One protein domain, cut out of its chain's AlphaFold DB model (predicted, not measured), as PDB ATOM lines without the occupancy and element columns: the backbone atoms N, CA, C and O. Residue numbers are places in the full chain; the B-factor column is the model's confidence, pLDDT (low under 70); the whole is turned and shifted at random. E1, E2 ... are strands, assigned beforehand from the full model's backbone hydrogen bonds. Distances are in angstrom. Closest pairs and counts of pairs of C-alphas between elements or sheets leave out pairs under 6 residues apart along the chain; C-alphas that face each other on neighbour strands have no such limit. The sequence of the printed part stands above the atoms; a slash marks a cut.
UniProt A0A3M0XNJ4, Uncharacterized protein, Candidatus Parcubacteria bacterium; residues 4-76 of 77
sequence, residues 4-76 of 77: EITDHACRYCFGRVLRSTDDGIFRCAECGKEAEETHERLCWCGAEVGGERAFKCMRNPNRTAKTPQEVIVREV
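This is residues 4 to 76 of the 77 residues of an uncharacterized protein of Candidatus Parcubacteria bacterium (UniProt A0A3M0XNJ4). In a fold with little regular structure, a small twisted meander, E1 to E4, each strand the antiparallel neighbour of the one before, packs through E1 on a two-strand hairpin, E5 and E6. The 73 printed residues hold six named strands, E1 to E6 in order, 28 residues, class all strand, and no named helix. The whole is compact, radius of gyration of the C-alphas 12.2 A, spans 35 by 30 by 18 A.

Start at edge strand E1, residues 4 to 9: N 4 is 2.8 A from O 19 of E2, residues 16 to 20, its hairpin partner. Next, N 18 and O 27 of E3, residues 25 to 28, are 2.7 A apart; N 26 and O 35 of E4, residues 34 to 36, 2.8 A. In hairpin E5, residues 55 to 59, and E6, residues 71 to 75, N 56 and O 74 are 2.8 A apart. The closest C-alphas of E1 and E5, His 8 and Cys 57, are 5.3 A apart.

Find C-alpha 4 at (62.754, 9.671, 90.956); E1 runs 13.5 A. E6 runs 13.6 A to C-alpha 75 at (49.749, 15.223, 70.202).

The printed part has no cut; links E4 to E5 and E5 to E6 are long. No printed residue is under 70 in pLDDT.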
ATOM      1  N   GLU A   4      62.080   9.148  92.141       97.19
ATOM      2  CA  GLU A   4      62.754   9.671  90.956       97.19
ATOM      3  C   GLU A   4      61.791  10.524  90.136       97.19
ATOM      4  O   GLU A   4      60.642  10.147  89.895       97.19
ATOM      5  N   ILE A   5      62.261  11.689  89.686       95.88
ATOM      6  CA  ILE A   5      61.485  12.534  88.781       95.88
ATOM      7  C   ILE A   5      61.461  11.883  87.395       95.88
ATOM      8  O   ILE A   5      62.494  11.456  86.883       95.88
ATOM      9  N   THR A   6      60.287  11.818  86.772       97.38
ATOM     10  CA  THR A   6      60.141  11.264  85.419       97.38
ATOM     11  C   THR A   6      59.944  12.370  84.380       97.38
ATOM     12  O   THR A   6      59.684  13.536  84.715       97.38
ATOM     13  N   ASP A   7      60.001  11.994  83.103       97.81
ATOM     14  CA  ASP A   7      59.695  12.868  81.965       97.81
ATOM     15  C   ASP A   7      58.189  12.866  81.616       97.81
ATOM     16  O   ASP A   7      57.800  13.062  80.464       97.81
ATOM     17  N   HIS A   8      57.321  12.649  82.614       98.31
ATOM     18  CA  HIS A   8      55.869  12.583  82.447       98.31
ATOM     19  C   HIS A   8      55.128  13.684  83.211       98.31
ATOM     20  O   HIS A   8      55.503  14.082  84.318       98.31
ATOM     21  N   ALA A   9      54.031  14.145  82.607       98.31
ATOM     22  CA  ALA A   9      53.123  15.135  83.170       98.31
ATOM     23  C   ALA A   9      51.777  14.489  83.521       98.31
ATOM     24  O   ALA A   9      51.188  13.772  82.707       98.31
ATOM     25  N   CYS A  10      51.286  14.751  84.728       98.44
ATOM     26  CA  CYS A  10      50.022  14.244  85.250       98.44
ATOM     27  C   CYS A  10      48.845  14.719  84.388       98.44
ATOM     28  O   CYS A  10      48.667  15.924  84.197       98.44
ATOM     29  N   ARG A  11      47.989  13.798  83.926       97.94
ATOM     30  CA  ARG A  11      46.838  14.161  83.074       97.94
ATOM     31  C   ARG A  11      45.725  14.911  83.799       97.94
ATOM     32  O   ARG A  11      44.836  15.466  83.171       97.94
ATOM     33  N   TYR A  12      45.775  14.929  85.129       97.62
ATOM     34  CA  TYR A  12      44.761  15.569  85.964       97.62
ATOM     35  C   TYR A  12      45.118  17.006  86.360       97.62
ATOM     36  O   TYR A  12      44.221  17.767  86.706       97.62
ATOM     37  N   CYS A  13      46.405  17.375  86.368       97.62
ATOM     38  CA  CYS A  13      46.835  18.703  86.830       97.62
ATOM     39  C   CYS A  13      48.076  19.277  86.131       97.62
ATOM     40  O   CYS A  13      48.543  20.339  86.526       97.62
ATOM     41  N   PHE A  14      48.641  18.587  85.134       96.44
ATOM     42  CA  PHE A  14      49.903  18.941  84.463       96.44
ATOM     43  C   PHE A  14      51.154  18.981  85.369       96.44
ATOM     44  O   PHE A  14      52.225  19.373  84.911       96.44
ATOM     45  N   GLY A  15      51.046  18.526  86.623       97.06
ATOM     46  CA  GLY A  15      52.165  18.372  87.556       97.06
ATOM     47  C   GLY A  15      53.159  17.266  87.171       97.06
ATOM     48  O   GLY A  15      52.911  16.480  86.251       97.06
ATOM     49  N   ARG A  16      54.289  17.189  87.878       97.25
ATOM     50  CA  ARG A  16      55.348  16.198  87.661       97.25
ATOM     51  C   ARG A  16      54.959  14.833  88.204       97.25
ATOM     52  O   ARG A  16      54.481  14.690  89.328       97.25
ATOM     53  N   VAL A  17      55.211  13.808  87.398       98.38
ATOM     54  CA  VAL A  17      55.090  12.415  87.828       98.38
ATOM     55  C   VAL A  17      56.431  11.945  88.379       98.38
ATOM     56  O   VAL A  17      57.474  12.082  87.733       98.38
ATOM     57  N   LEU A  18      56.382  11.383  89.577       98.19
ATOM     58  CA  LEU A  18      57.466  10.696  90.251       98.19
ATOM     59  C   LEU A  18      57.276   9.189  90.096       98.19
ATOM     60  O   LEU A  18      56.142   8.711  90.025       98.19
ATOM     61  N   ARG A  19      58.379   8.450  90.093       98.12
ATOM     62  CA  ARG A  19      58.409   6.994  90.199       98.12
ATOM     63  C   ARG A  19      59.051   6.617  91.529       98.12
ATOM     64  O   ARG A  19      60.098   7.157  91.873       98.12
ATOM     65  N   SER A  20      58.432   5.711  92.268       97.44
ATOM     66  CA  SER A  20      59.042   5.118  93.452       97.44
ATOM     67  C   SER A  20      60.215   4.222  93.049       97.44
ATOM     68  O   SER A  20      60.146   3.484  92.065       97.44
ATOM     69  N   THR A  21      61.319   4.297  93.789       95.88
ATOM     70  CA  THR A  21      62.461   3.385  93.588       95.88
ATOM     71  C   THR A  21      62.253   2.033  94.257       95.88
ATOM     72  O   THR A  21      62.964   1.082  93.946       95.88
ATOM     73  N   ASP A  22      61.312   1.970  95.199       94.38
ATOM     74  CA  ASP A  22      61.122   0.830  96.096       94.38
ATOM     75  C   ASP A  22      59.983  -0.080  95.600       94.38
ATOM     76  O   ASP A  22      59.996  -1.288  95.834       94.38
ATOM     77  N   ASP A  23      59.016   0.495  94.882       91.12
ATOM     78  CA  ASP A  23      57.841  -0.189  94.351       91.12
ATOM     79  C   ASP A  23      57.440   0.357  92.965       91.12
ATOM     80  O   ASP A  23      57.992   1.326  92.445       91.12
ATOM     81  N   GLY A  24      56.496  -0.315  92.304       92.56
ATOM     82  CA  GLY A  24      56.001   0.066  90.978       92.56
ATOM     83  C   GLY A  24      55.039   1.259  90.984       92.56
ATOM     84  O   GLY A  24      54.253   1.385  90.044       92.56
ATOM     85  N   ILE A  25      55.032   2.084  92.038       97.81
ATOM     86  CA  ILE A  25      54.089   3.191  92.197       97.81
ATOM     87  C   ILE A  25      54.613   4.439  91.491       97.81
ATOM     88  O   ILE A  25      55.768   4.852  91.621       97.81
ATOM     89  N   PHE A  26      53.709   5.085  90.770       98.44
ATOM     90  CA  PHE A  26      53.874   6.417  90.222       98.44
ATOM     91  C   PHE A  26      52.993   7.385  90.992       98.44
ATOM     92  O   PHE A  26      51.834   7.082  91.263       98.44
ATOM     93  N   ARG A  27      53.514   8.572  91.303       98.44
ATOM     94  CA  ARG A  27      52.805   9.599  92.074       98.44
ATOM     95  C   ARG A  27      52.957  10.968  91.440       98.44
ATOM     96  O   ARG A  27      54.047  11.340  91.024       98.44
ATOM     97  N   CYS A  28      51.892  11.758  91.396       98.38
ATOM     98  CA  CYS A  28      52.000  13.170  91.043       98.38
ATOM     99  C   CYS A  28      52.487  13.977  92.254       98.38
ATOM    100  O   CYS A  28      51.868  13.910  93.316       98.38
ATOM    101  N   ALA A  29      53.555  14.756  92.088       97.50
ATOM    102  CA  ALA A  29      54.141  15.559  93.163       97.50
ATOM    103  C   ALA A  29      53.226  16.708  93.635       97.50
ATOM    104  O   ALA A  29      53.403  17.233  94.730       97.50
ATOM    105  N   GLU A  30      52.244  17.090  92.819       97.25
ATOM    106  CA  GLU A  30      51.407  18.269  93.012       97.25
ATOM    107  C   GLU A  30      50.004  17.880  93.474       97.25
ATOM    108  O   GLU A  30      49.563  18.322  94.530       97.25
ATOM    109  N   CYS A  31      49.290  17.035  92.719       98.38
ATOM    110  CA  CYS A  31      47.931  16.628  93.096       98.38
ATOM    111  C   CYS A  31      47.872  15.339  93.927       98.38
ATOM    112  O   CYS A  31      46.789  14.943  94.353       98.38
ATOM    113  N   GLY A  32      49.004  14.658  94.124       98.00
ATOM    114  CA  GLY A  32      49.111  13.475  94.977       98.00
ATOM    115  C   GLY A  32      48.468  12.197  94.435       98.00
ATOM    116  O   GLY A  32      48.551  11.181  95.112       98.00
ATOM    117  N   LYS A  33      47.843  12.213  93.247       98.56
ATOM    118  CA  LYS A  33      47.280  11.003  92.622       98.56
ATOM    119  C   LYS A  33      48.366   9.972  92.334       98.56
ATOM    120  O   LYS A  33      49.466  10.341  91.920       98.56
ATOM    121  N   GLU A  34      48.002   8.707  92.480       98.25
ATOM    122  CA  GLU A  34      48.900   7.569  92.322       98.25
ATOM    123  C   GLU A  34      48.373   6.578  91.283       98.25
ATOM    124  O   GLU A  34      47.174   6.529  90.998       98.25
ATOM    125  N   ALA A  35      49.290   5.815  90.699       98.19
ATOM    126  CA  ALA A  35      48.988   4.675  89.851       98.19
ATOM    127  C   ALA A  35      50.069   3.605  90.004       98.19
ATOM    128  O   ALA A  35      51.243   3.922  90.173       98.19
ATOM    129  N   GLU A  36      49.672   2.345  89.890       97.56
ATOM    130  CA  GLU A  36      50.583   1.204  89.961       97.56
ATOM    131  C   GLU A  36      51.017   0.744  88.564       97.56
ATOM    132  O   GLU A  36      50.307   0.946  87.570       97.56
ATOM    133  N   GLU A  37      52.167   0.071  88.516       94.38
ATOM    134  CA  GLU A  37      52.789  -0.629  87.380       94.38
ATOM    135  C   GLU A  37      53.275   0.272  86.234       94.38
ATOM    136  O   GLU A  37      54.375   0.067  85.723       94.38
ATOM    137  N   THR A  38      52.496   1.275  85.817       96.94
ATOM    138  CA  THR A  38      52.825   2.134  84.669       96.94
ATOM    139  C   THR A  38      52.421   3.592  84.868       96.94
ATOM    140  O   THR A  38      51.308   3.911  85.294       96.94
ATOM    141  N   HIS A  39      53.307   4.504  84.456       97.56
ATOM    142  CA  HIS A  39      53.048   5.943  84.449       97.56
ATOM    143  C   HIS A  39      51.868   6.324  83.541       97.56
ATOM    144  O   HIS A  39      51.241   7.359  83.757       97.56
ATOM    145  N   GLU A  40      51.543   5.529  82.518       98.00
ATOM    146  CA  GLU A  40      50.482   5.818  81.537       98.00
ATOM    147  C   GLU A  40      49.094   5.885  82.180       98.00
ATOM    148  O   GLU A  40      48.228   6.637  81.736       98.00
ATOM    149  N   ARG A  41      48.901   5.181  83.298       97.81
ATOM    150  CA  ARG A  41      47.674   5.262  84.099       97.81
ATOM    151  C   ARG A  41      47.513   6.601  84.826       97.81
ATOM    152  O   ARG A  41      46.412   6.898  85.279       97.81
ATOM    153  N   LEU A  42      48.563   7.419  84.912       98.44
ATOM    154  CA  LEU A  42      48.565   8.710  85.610       98.44
ATOM    155  C   LEU A  42      48.899   9.906  84.700       98.44
ATOM    156  O   LEU A  42      48.444  11.026  84.948       98.44
ATOM    157  N   CYS A  43      49.697   9.697  83.656       98.38
ATOM    158  CA  CYS A  43      50.199  10.755  82.785       98.38
ATOM    159  C   CYS A  43      49.417  10.892  81.474       98.38
ATOM    160  O   CYS A  43      48.612  10.034  81.108       98.38
ATOM    161  N   TRP A  44      49.691  11.974  80.744       98.31
ATOM    162  CA  TRP A  44      49.094  12.225  79.431       98.31
ATOM    163  C   TRP A  44      49.430  11.158  78.377       98.31
ATOM    164  O   TRP A  44      48.629  10.967  77.474       98.31
ATOM    165  N   CYS A  45      50.534  10.404  78.501       98.06
ATOM    166  CA  CYS A  45      50.880   9.350  77.532       98.06
ATOM    167  C   CYS A  45      49.845   8.216  77.432       98.06
ATOM    168  O   CYS A  45      49.817   7.508  76.431       98.06
ATOM    169  N   GLY A  46      49.038   8.001  78.476       97.19
ATOM    170  CA  GLY A  46      47.945   7.024  78.460       97.19
ATOM    171  C   GLY A  46      46.563   7.663  78.366       97.19
ATOM    172  O   GLY A  46      45.580   7.016  78.713       97.19
ATOM    173  N   ALA A  47      46.472   8.946  78.001       96.44
ATOM    174  CA  ALA A  47      45.191   9.578  77.719       96.44
ATOM    175  C   ALA A  47      44.730   9.204  76.304       96.44
ATOM    176  O   ALA A  47      45.490   9.327  75.339       96.44
ATOM    177  N   GLU A  48      43.478   8.766  76.203       96.00
ATOM    178  CA  GLU A  48      42.867   8.328  74.954       96.00
ATOM    179  C   GLU A  48      41.814   9.326  74.470       96.00
ATOM    180  O   GLU A  48      41.048   9.881  75.262       96.00
ATOM    181  N   VAL A  49      41.760   9.525  73.154       94.56
ATOM    182  CA  VAL A  49      40.717  10.275  72.450       94.56
ATOM    183  C   VAL A  49      40.198   9.363  71.347       94.56
ATOM    184  O   VAL A  49      40.968   8.870  70.535       94.56
ATOM    185  N   GLY A  50      38.899   9.056  71.356       95.25
ATOM    186  CA  GLY A  50      38.325   8.111  70.387       95.25
ATOM    187  C   GLY A  50      38.799   6.656  70.539       95.25
ATOM    188  O   GLY A  50      38.619   5.873  69.616       95.25
ATOM    189  N   GLY A  51      39.376   6.287  71.690       95.38
ATOM    190  CA  GLY A  51      39.935   4.949  71.934       95.38
ATOM    191  C   GLY A  51      41.387   4.780  71.478       95.38
ATOM    192  O   GLY A  51      41.936   3.689  71.594       95.38
ATOM    193  N   GLU A  52      42.022   5.849  70.991       95.31
ATOM    194  CA  GLU A  52      43.432   5.853  70.605       95.31
ATOM    195  C   GLU A  52      44.233   6.786  71.507       95.31
ATOM    196  O   GLU A  52      43.741   7.821  71.964       95.31
ATOM    197  N   ARG A  53      45.492   6.428  71.775       95.19
ATOM    198  CA  ARG A  53      46.406   7.304  72.514       95.19
ATOM    199  C   ARG A  53      46.677   8.537  71.676       95.19
ATOM    200  O   ARG A  53      47.211   8.415  70.584       95.19
ATOM    201  N   ALA A  54      46.349   9.700  72.224       96.31
ATOM    202  CA  ALA A  54      46.412  10.954  71.484       96.31
ATOM    203  C   ALA A  54      47.588  11.841  71.895       96.31
ATOM    204  O   ALA A  54      47.880  12.814  71.214       96.31
ATOM    205  N   PHE A  55      48.289  11.529  72.993       98.12
ATOM    206  CA  PHE A  55      49.325  12.413  73.526       98.12
ATOM    207  C   PHE A  55      50.608  11.695  73.938       98.12
ATOM    208  O   PHE A  55      50.612  10.521  74.308       98.12
ATOM    209  N   LYS A  56      51.708  12.451  73.967       97.88
ATOM    210  CA  LYS A  56      53.010  12.022  74.478       97.88
ATOM    211  C   LYS A  56      53.657  13.114  75.324       97.88
ATOM    212  O   LYS A  56      53.742  14.274  74.922       97.88
ATOM    213  N   CYS A  57      54.145  12.730  76.502       98.31
ATOM    214  CA  CYS A  57      55.024  13.572  77.309       98.31
ATOM    215  C   CYS A  57      56.451  13.525  76.758       98.31
ATOM    216  O   CYS A  57      56.956  12.461  76.397       98.31
ATOM    217  N   MET A  58      57.110  14.677  76.720       96.88
ATOM    218  CA  MET A  58      58.508  14.789  76.321       96.88
ATOM    219  C   MET A  58      59.194  15.918  77.080       96.88
ATOM    220  O   MET A  58      58.547  16.889  77.481       96.88
ATOM    221  N   ARG A  59      60.519  15.834  77.231       96.94
ATOM    222  CA  ARG A  59      61.302  16.972  77.720       96.94
ATOM    223  C   ARG A  59      61.099  18.171  76.807       96.94
ATOM    224  O   ARG A  59      61.105  18.038  75.585       96.94
ATOM    225  N   ASN A  60      60.941  19.338  77.410       96.12
ATOM    226  CA  ASN A  60      60.838  20.592  76.692       96.12
ATOM    227  C   ASN A  60      62.196  20.935  76.056       96.12
ATOM    228  O   ASN A  60      63.144  21.229  76.790       96.12
ATOM    229  N   PRO A  61      62.314  20.933  74.715       94.81
ATOM    230  CA  PRO A  61      63.582  21.213  74.048       94.81
ATOM    231  C   PRO A  61      63.938  22.706  74.055       94.81
ATOM    232  O   PRO A  61      65.079  23.059  73.779       94.81
ATOM    233  N   ASN A  62      62.979  23.590  74.351       95.38
ATOM    234  CA  ASN A  62      63.156  25.038  74.309       95.38
ATOM    235  C   ASN A  62      62.567  25.691  75.567       95.38
ATOM    236  O   ASN A  62      61.516  26.345  75.546       95.38
ATOM    237  N   ARG A  63      63.246  25.466  76.696       96.00
ATOM    238  CA  ARG A  63      62.889  26.081  77.975       96.00
ATOM    239  C   ARG A  63      63.274  27.553  77.957       96.00
ATOM    240  O   ARG A  63      64.443  27.902  77.823       96.00
ATOM    241  N   THR A  64      62.281  28.411  78.136       96.12
ATOM    242  CA  THR A  64      62.463  29.863  78.241       96.12
ATOM    243  C   THR A  64      61.698  30.385  79.451       96.12
ATOM    244  O   THR A  64      60.895  29.663  80.036       96.12
ATOM    245  N   ALA A  65      61.869  31.661  79.802       96.00
ATOM    246  CA  ALA A  65      61.045  32.286  80.839       96.00
ATOM    247  C   ALA A  65      59.534  32.246  80.513       96.00
ATOM    248  O   ALA A  65      58.714  32.221  81.425       96.00
ATOM    249  N   LYS A  66      59.160  32.207  79.223       93.88
ATOM    250  CA  LYS A  66      57.761  32.099  78.771       93.88
ATOM    251  C   LYS A  66      57.256  30.652  78.723       93.88
ATOM    252  O   LYS A  66      56.056  30.426  78.808       93.88
ATOM    253  N   THR A  67      58.163  29.687  78.587       91.00
ATOM    254  CA  THR A  67      57.884  28.243  78.499       91.00
ATOM    255  C   THR A  67      58.775  27.472  79.481       91.00
ATOM    256  O   THR A  67      59.665  26.727  79.060       91.00
ATOM    257  N   PRO A  68      58.613  27.682  80.801       94.75
ATOM    258  CA  PRO A  68      59.574  27.193  81.791       94.75
ATOM    259  C   PRO A  68      59.462  25.691  82.082       94.75
ATOM    260  O   PRO A  68      60.404  25.110  82.637       94.75
ATOM    261  N   GLN A  69      58.332  25.068  81.731       93.88
ATOM    262  CA  GLN A  69      58.020  23.674  82.044       93.88
ATOM    263  C   GLN A  69      59.109  22.746  81.502       93.88
ATOM    264  O   GLN A  69      59.516  22.862  80.348       93.88
ATOM    265  N   GLU A  70      59.589  21.825  82.335       95.38
ATOM    266  CA  GLU A  70      60.620  20.854  81.948       95.38
ATOM    267  C   GLU A  70      60.062  19.736  81.060       95.38
ATOM    268  O   GLU A  70      60.770  19.224  80.199       95.38
ATOM    269  N   VAL A  71      58.782  19.406  81.237       97.31
ATOM    270  CA  VAL A  71      58.048  18.417  80.448       97.31
ATOM    271  C   VAL A  71      56.897  19.129  79.746       97.31
ATOM    272  O   VAL A  71      56.168  19.900  80.370       97.31
ATOM    273  N   ILE A  72      56.735  18.864  78.455       96.62
ATOM    274  CA  ILE A  72      55.596  19.302  77.645       96.62
ATOM    275  C   ILE A  72      54.807  18.088  77.164       96.62
ATOM    276  O   ILE A  72      55.318  16.967  77.124       96.62
ATOM    277  N   VAL A  73      53.558  18.330  76.786       97.44
ATOM    278  CA  VAL A  73      52.678  17.341  76.169       97.44
ATOM    279  C   VAL A  73      52.482  17.744  74.716       97.44
ATOM    280  O   VAL A  73      52.234  18.917  74.434       97.44
ATOM    281  N   ARG A  74      52.624  16.788  73.805       96.44
ATOM    282  CA  ARG A  74      52.295  16.953  72.387       96.44
ATOM    283  C   ARG A  74      51.276  15.911  71.972       96.44
ATOM    284  O   ARG A  74      51.207  14.857  72.599       96.44
ATOM    285  N   GLU A  75      50.517  16.223  70.935       96.25
ATOM    286  CA  GLU A  75      49.749  15.223  70.202       96.25
ATOM    287  C   GLU A  75      50.715  14.205  69.571       96.25
ATOM    288  O   GLU A  75      51.862  14.558  69.265       96.25
ATOM    289  N   VAL A  76      50.312  12.940  69.476       91.44
ATOM    290  CA  VAL A  76      51.035  11.955  68.655       91.44
ATOM    291  C   VAL A  76      50.601  12.117  67.202       91.44
ATOM    292  O   VAL A  76      49.411  12.258  66.946       91.44
TER     293      VAL A  76